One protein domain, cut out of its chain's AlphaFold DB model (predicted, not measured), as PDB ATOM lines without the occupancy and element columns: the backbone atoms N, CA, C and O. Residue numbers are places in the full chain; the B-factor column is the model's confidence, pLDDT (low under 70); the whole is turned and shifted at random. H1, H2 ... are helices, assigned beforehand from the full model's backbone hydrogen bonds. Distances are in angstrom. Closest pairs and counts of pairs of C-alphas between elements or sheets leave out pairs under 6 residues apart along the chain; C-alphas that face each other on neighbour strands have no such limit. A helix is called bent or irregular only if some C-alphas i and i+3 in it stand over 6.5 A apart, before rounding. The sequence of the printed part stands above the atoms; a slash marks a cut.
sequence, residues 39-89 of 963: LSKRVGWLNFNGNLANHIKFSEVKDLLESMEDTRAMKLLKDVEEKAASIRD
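Overview. This is residues 39 to 89 of the 963 residues of the protein "Hypothetical protein" of Noctiluca scintillans (UniProt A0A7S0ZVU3). The two longer helices, H3 and H1, lie side by side and run the same way, and the short helix H2 slants beside them, making a triangle with them. The chain folds back from the end of H1 through residues 50 to 57 and H2 to the start of H3. The printed part has 51 residues with three named helices, in the order H1, H2, H3, and no named strand; its class is all helix. It is compact, with a radius of gyration of the C-alphas of 10.2 A and spans of 26 by 19 by 17 A.

Along the chain. H3, residues 70 to 82, is 18.5 A long, from C-alpha 70 at (53.073, -23.819, 10.076) to C-alpha 82 at (38.190, -14.055, 15.023). H1, residues 39 to 49, is 15.1 A long and begins at C-alpha 39, (51.904, -23.739, 17.670). H2, residues 58 to 66, is irregular: C-alphas 60 and 63 are 7.4 A apart.

Arrangement. H3 touches H1 at a shallow tilt of 10 degrees; their closest C-alphas, those of Glu 81 and Leu 46, are 7.0 A apart. H1 touches H2 at a steep tilt of 46 degrees, opposite ways, closest at the C-alphas of Ser 40 and Phe 58, 6.8 A. H2 and H3 are close but not clearly touching, with the closest C-alphas, those of Leu 65 and Ala 73, 5.7 A apart. Every O i to N i+4 pair is within hydrogen-bond range in H1 and H3, and 3 of 5 in H2.

Size, cuts and confidence. The C-alphas farthest apart, those of Ser 67 and Ala 85, are 26.7 A apart. The printed part has no cut; the link from H1 to H2 is short and that from H2 to H3 tight. No printed residue is under 70 in pLDDT.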
ATOM      1  N   LEU A  39      53.326 -23.400  17.608       94.88
ATOM      2  CA  LEU A  39      51.904 -23.739  17.670       94.88
ATOM      3  C   LEU A  39      51.419 -23.924  19.113       94.88
ATOM      4  O   LEU A  39      50.392 -23.362  19.484       94.88
ATOM      5  N   SER A  40      52.193 -24.614  19.958       95.69
ATOM      6  CA  SER A  40      51.903 -24.766  21.392       95.69
ATOM      7  C   SER A  40      51.808 -23.410  22.099       95.69
ATOM      8  O   SER A  40      50.848 -23.161  22.829       95.69
ATOM      9  N   LYS A  41      52.742 -22.489  21.818       95.94
ATOM     10  CA  LYS A  41      52.716 -21.128  22.383       95.94
ATOM     11  C   LYS A  41      51.487 -20.343  21.931       95.94
ATOM     12  O   LYS A  41      50.856 -19.673  22.745       95.94
ATOM     13  N   ARG A  42      51.120 -20.442  20.650       97.12
ATOM     14  CA  ARG A  42      49.951 -19.742  20.099       97.12
ATOM     15  C   ARG A  42      48.637 -20.283  20.658       97.12
ATOM     16  O   ARG A  42      47.779 -19.490  21.031       97.12
ATOM     17  N   VAL A  43      48.494 -21.603  20.763       96.81
ATOM     18  CA  VAL A  43      47.316 -22.243  21.370       96.81
ATOM     19  C   VAL A  43      47.225 -21.910  22.860       96.81
ATOM     20  O   VAL A  43      46.147 -21.572  23.340       96.81
ATOM     21  N   GLY A  44      48.352 -21.911  23.580       96.00
ATOM     22  CA  GLY A  44      48.409 -21.459  24.973       96.00
ATOM     23  C   GLY A  44      47.964 -20.004  25.134       96.00
ATOM     24  O   GLY A  44      47.164 -19.694  26.014       96.00
ATOM     25  N   TRP A  45      48.402 -19.120  24.234       97.19
ATOM     26  CA  TRP A  45      47.969 -17.725  24.226       97.19
ATOM     27  C   TRP A  45      46.470 -17.575  23.932       97.19
ATOM     28  O   TRP A  45      45.811 -16.803  24.622       97.19
ATOM     29  N   LEU A  46      45.915 -18.323  22.969       96.94
ATOM     30  CA  LEU A  46      44.478 -18.304  22.647       96.94
ATOM     31  C   LEU A  46      43.621 -18.835  23.796       96.94
ATOM     32  O   LEU A  46      42.570 -18.278  24.089       96.94
ATOM     33  N   ASN A  47      44.099 -19.861  24.493       96.88
ATOM     34  CA  ASN A  47      43.449 -20.377  25.691       96.88
ATOM     35  C   ASN A  47      43.395 -19.352  26.825       96.88
ATOM     36  O   ASN A  47      42.479 -19.414  27.635       96.88
ATOM     37  N   PHE A  48      44.362 -18.435  26.891       96.94
ATOM     38  CA  PHE A  48      44.424 -17.424  27.943       96.94
ATOM     39  C   PHE A  48      43.741 -16.102  27.553       96.94
ATOM     40  O   PHE A  48      43.118 -15.470  28.395       96.94
ATOM     41  N   ASN A  49      43.834 -15.686  26.285       95.25
ATOM     42  CA  ASN A  49      43.420 -14.349  25.828       95.25
ATOM     43  C   ASN A  49      42.306 -14.365  24.770       95.25
ATOM     44  O   ASN A  49      41.709 -13.328  24.501       95.25
ATOM     45  N   GLY A  50      42.026 -15.511  24.147       89.38
ATOM     46  CA  GLY A  50      41.156 -15.610  22.972       89.38
ATOM     47  C   GLY A  50      39.655 -15.607  23.262       89.38
ATOM     48  O   GLY A  50      38.888 -15.789  22.328       89.38
ATOM     49  N   ASN A  51      39.223 -15.437  24.517       93.81
ATOM     50  CA  ASN A  51      37.809 -15.461  24.931       93.81
ATOM     51  C   ASN A  51      37.012 -16.660  24.364       93.81
ATOM     52  O   ASN A  51      35.888 -16.523  23.878       93.81
ATOM     53  N   LEU A  52      37.634 -17.840  24.368       95.19
ATOM     54  CA  LEU A  52      37.052 -19.070  23.838       95.19
ATOM     55  C   LEU A  52      36.033 -19.651  24.824       95.19
ATOM     56  O   LEU A  52      36.277 -19.670  26.027       95.19
ATOM     57  N   ALA A  53      34.929 -20.204  24.312       92.19
ATOM     58  CA  ALA A  53      33.906 -20.834  25.154       92.19
ATOM     59  C   ALA A  53      34.439 -22.035  25.965       92.19
ATOM     60  O   ALA A  53      33.941 -22.317  27.049       92.19
ATOM     61  N   ASN A  54      35.448 -22.738  25.439       95.69
ATOM     62  CA  ASN A  54      36.167 -23.827  26.102       95.69
ATOM     63  C   ASN A  54      37.661 -23.751  25.752       95.69
ATOM     64  O   ASN A  54      38.024 -23.273  24.679       95.69
ATOM     65  N   HIS A  55      38.539 -24.272  26.611       96.75
ATOM     66  CA  HIS A  55      39.967 -24.351  26.294       96.75
ATOM     67  C   HIS A  55      40.247 -25.371  25.176       96.75
ATOM     68  O   HIS A  55      39.740 -26.494  25.188       96.75
ATOM     69  N   ILE A  56      41.111 -24.996  24.234       97.44
ATOM     70  CA  ILE A  56      41.661 -25.875  23.201       97.44
ATOM     71  C   ILE A  56      42.612 -26.876  23.855       97.44
ATOM     72  O   ILE A  56      43.635 -26.499  24.438       97.44
ATOM     73  N   LYS A  57      42.322 -28.169  23.712       97.12
ATOM     74  CA  LYS A  57      43.204 -29.243  24.182       97.12
ATOM     75  C   LYS A  57      44.322 -29.490  23.176       97.12
ATOM     76  O   LYS A  57      44.129 -30.207  22.198       97.12
ATOM     77  N   PHE A  58      45.500 -28.909  23.424       96.69
ATOM     78  CA  PHE A  58      46.627 -28.980  22.486       96.69
ATOM     79  C   PHE A  58      47.022 -30.420  22.130       96.69
ATOM     80  O   PHE A  58      47.262 -30.688  20.963       96.69
ATOM     81  N   SER A  59      47.004 -31.358  23.082       94.69
ATOM     82  CA  SER A  59      47.328 -32.772  22.830       94.69
ATOM     83  C   SER A  59      46.462 -33.425  21.749       94.69
ATOM     84  O   SER A  59      46.945 -34.285  21.029       94.69
ATOM     85  N   GLU A  60      45.204 -33.006  21.596       95.81
ATOM     86  CA  GLU A  60      44.280 -33.595  20.623       95.81
ATOM     87  C   GLU A  60      44.359 -32.954  19.229       95.81
ATOM     88  O   GLU A  60      43.829 -33.504  18.263       95.81
ATOM     89  N   VAL A  61      44.950 -31.761  19.131       96.56
ATOM     90  CA  VAL A  61      45.100 -31.016  17.870       96.56
ATOM     91  C   VAL A  61      46.552 -30.917  17.418       96.56
ATOM     92  O   VAL A  61      46.782 -30.504  16.289       96.56
ATOM     93  N   LYS A  62      47.518 -31.295  18.264       95.44
ATOM     94  CA  LYS A  62      48.956 -31.180  18.006       95.44
ATOM     95  C   LYS A  62      49.337 -31.896  16.718       95.44
ATOM     96  O   LYS A  62      49.775 -31.229  15.793       95.44
ATOM     97  N   ASP A  63      49.096 -33.200  16.636       93.69
ATOM     98  CA  ASP A  63      49.530 -34.005  15.489       93.69
ATOM     99  C   ASP A  63      48.845 -33.545  14.191       93.69
ATOM    100  O   ASP A  63      49.454 -33.506  13.128       93.69
ATOM    101  N   LEU A  64      47.590 -33.092  14.289       95.06
ATOM    102  CA  LEU A  64      46.838 -32.537  13.162       95.06
ATOM    103  C   LEU A  64      47.395 -31.180  12.705       95.06
ATOM    104  O   LEU A  64      47.510 -30.936  11.506       95.06
ATOM    105  N   LEU A  65      47.753 -30.296  13.635       95.44
ATOM    106  CA  LEU A  65      48.345 -28.995  13.320       95.44
ATOM    107  C   LEU A  65      49.807 -29.116  12.863       95.44
ATOM    108  O   LEU A  65      50.222 -28.323  12.029       95.44
ATOM    109  N   GLU A  66      50.563 -30.097  13.365       94.69
ATOM    110  CA  GLU A  66      51.938 -30.400  12.931       94.69
ATOM    111  C   GLU A  66      51.968 -31.109  11.569       94.69
ATOM    112  O   GLU A  66      52.926 -30.952  10.817       94.69
ATOM    113  N   SER A  67      50.902 -31.834  11.206       91.31
ATOM    114  CA  SER A  67      50.760 -32.433   9.871       91.31
ATOM    115  C   SER A  67      50.511 -31.415   8.751       91.31
ATOM    116  O   SER A  67      50.621 -31.758   7.575       91.31
ATOM    117  N   MET A  68      50.183 -30.161   9.089       92.38
ATOM    118  CA  MET A  68      50.070 -29.079   8.113       92.38
ATOM    119  C   MET A  68      51.241 -28.106   8.213       92.38
ATOM    120  O   MET A  68      51.885 -27.974   9.245       92.38
ATOM    121  N   GLU A  69      51.479 -27.358   7.140       92.19
ATOM    122  CA  GLU A  69      52.481 -26.297   7.142       92.19
ATOM    123  C   GLU A  69      52.159 -25.226   8.207       92.19
ATOM    124  O   GLU A  69      51.031 -24.719   8.258       92.19
ATOM    125  N   ASP A  70      53.161 -24.831   9.006       94.00
ATOM    126  CA  ASP A  70      53.073 -23.819  10.076       94.00
ATOM    127  C   ASP A  70      52.265 -22.572   9.667       94.00
ATOM    128  O   ASP A  70      51.465 -22.044  10.444       94.00
ATOM    129  N   THR A  71      52.438 -22.107   8.426       93.06
ATOM    130  CA  THR A  71      51.743 -20.940   7.865       93.06
ATOM    131  C   THR A  71      50.222 -21.132   7.830       93.06
ATOM    132  O   THR A  71      49.462 -20.227   8.191       93.06
ATOM    133  N   ARG A  72      49.754 -22.319   7.424       94.00
ATOM    134  CA  ARG A  72      48.325 -22.662   7.360       94.00
ATOM    135  C   ARG A  72      47.752 -22.885   8.754       94.00
ATOM    136  O   ARG A  72      46.652 -22.406   9.029       94.00
ATOM    137  N   ALA A  73      48.519 -23.514   9.643       96.62
ATOM    138  CA  ALA A  73      48.121 -23.726  11.034       96.62
ATOM    139  C   ALA A  73      47.909 -22.391  11.755       96.62
ATOM    140  O   ALA A  73      46.894 -22.191  12.419       96.62
ATOM    141  N   MET A  74      48.816 -21.432  11.556       97.12
ATOM    142  CA  MET A  74      48.693 -20.094  12.138       97.12
ATOM    143  C   MET A  74      47.505 -19.312  11.569       97.12
ATOM    144  O   MET A  74      46.845 -18.597  12.321       97.12
ATOM    145  N   LYS A  75      47.190 -19.473  10.275       95.94
ATOM    146  CA  LYS A  75      45.990 -18.875   9.669       95.94
ATOM    147  C   LYS A  75      44.710 -19.461  10.269       95.94
ATOM    148  O   LYS A  75      43.831 -18.706  10.661       95.94
ATOM    149  N   LEU A  76      44.639 -20.780  10.433       97.38
ATOM    150  CA  LEU A  76      43.490 -21.450  11.051       97.38
ATOM    151  C   LEU A  76      43.312 -21.035  12.520       97.38
ATOM    152  O   LEU A  76      42.197 -20.755  12.951       97.38
ATOM    153  N   LEU A  77      44.402 -20.935  13.285       97.25
ATOM    154  CA  LEU A  77      44.357 -20.437  14.663       97.25
ATOM    155  C   LEU A  77      43.939 -18.958  14.742       97.25
ATOM    156  O   LEU A  77      43.313 -18.564  15.722       97.25
ATOM    157  N   LYS A  78      44.243 -18.148  13.720       97.25
ATOM    158  CA  LYS A  78      43.735 -16.773  13.599       97.25
ATOM    159  C   LYS A  78      42.234 -16.746  13.282       97.25
ATOM    160  O   LYS A  78      41.504 -15.994  13.910       97.25
ATOM    161  N   ASP A  79      41.746 -17.622  12.407       96.25
ATOM    162  CA  ASP A  79      40.304 -17.756  12.150       96.25
ATOM    163  C   ASP A  79      39.531 -18.174  13.417       96.25
ATOM    164  O   ASP A  79      38.399 -17.739  13.629       96.25
ATOM    165  N   VAL A  80      40.130 -19.018  14.268       97.00
ATOM    166  CA  VAL A  80      39.558 -19.398  15.574       97.00
ATOM    167  C   VAL A  80      39.501 -18.208  16.526       97.00
ATOM    168  O   VAL A  80      38.519 -18.075  17.247       97.00
ATOM    169  N   GLU A  81      40.513 -17.341  16.517       96.25
ATOM    170  CA  GLU A  81      40.528 -16.097  17.294       96.25
ATOM    171  C   GLU A  81      39.386 -15.165  16.873       96.25
ATOM    172  O   GLU A  81      38.610 -14.712  17.710       96.25
ATOM    173  N   GLU A  82      39.227 -14.939  15.567       95.75
ATOM    174  CA  GLU A  82      38.190 -14.055  15.023       95.75
ATOM    175  C   GLU A  82      36.774 -14.595  15.278       95.75
ATOM    176  O   GLU A  82      35.830 -13.831  15.484       95.75
ATOM    177  N   LYS A  83      36.616 -15.924  15.305       95.50
ATOM    178  CA  LYS A  83      35.329 -16.601  15.516       95.50
ATOM    179  C   LYS A  83      35.122 -17.101  16.944       95.50
ATOM    180  O   LYS A  83      34.116 -17.772  17.189       95.50
ATOM    181  N   ALA A  84      36.005 -16.769  17.884       94.25
ATOM    182  CA  ALA A  84      36.037 -17.352  19.225       94.25
ATOM    183  C   ALA A  84      34.688 -17.283  19.959       94.25
ATOM    184  O   ALA A  84      34.248 -18.276  20.533       94.25
ATOM    185  N   ALA A  85      33.984 -16.151  19.849       92.12
ATOM    186  CA  ALA A  85      32.678 -15.945  20.477       92.12
ATOM    187  C   ALA A  85      31.551 -16.817  19.883       92.12
ATOM    188  O   ALA A  85      30.550 -17.076  20.546       92.12
ATOM    189  N   SER A  86      31.697 -17.263  18.633       94.50
ATOM    190  CA  SER A  86      30.700 -18.078  17.923       94.50
ATOM    191  C   SER A  86      30.954 -19.585  18.031       94.50
ATOM    192  O   SER A  86      30.065 -20.389  17.748       94.50
ATOM    193  N   ILE A  87      32.162 -19.985  18.438       96.56
ATOM    194  CA  ILE A  87      32.582 -21.384  18.462       96.56
ATOM    195  C   ILE A  87      32.338 -21.973  19.854       96.56
ATOM    196  O   ILE A  87      33.026 -21.649  20.818       96.56
ATOM    197  N   ARG A  88      31.379 -22.902  19.951       95.00
ATOM    198  CA  ARG A  88      31.058 -23.602  21.209       95.00
ATOM    199  C   ARG A  88      32.135 -24.612  21.624       95.00
ATOM    200  O   ARG A  88      32.409 -24.758  22.812       95.00
ATOM    201  N   ASP A  89      32.741 -25.299  20.655       96.88
ATOM    202  CA  ASP A  89      33.847 -26.240  20.872       96.88
ATOM    203  C   ASP A  89      35.019 -25.927  19.923       96.88
ATOM    204  O   ASP A  89      35.005 -26.338  18.756       96.88
TER     205      ASP A  89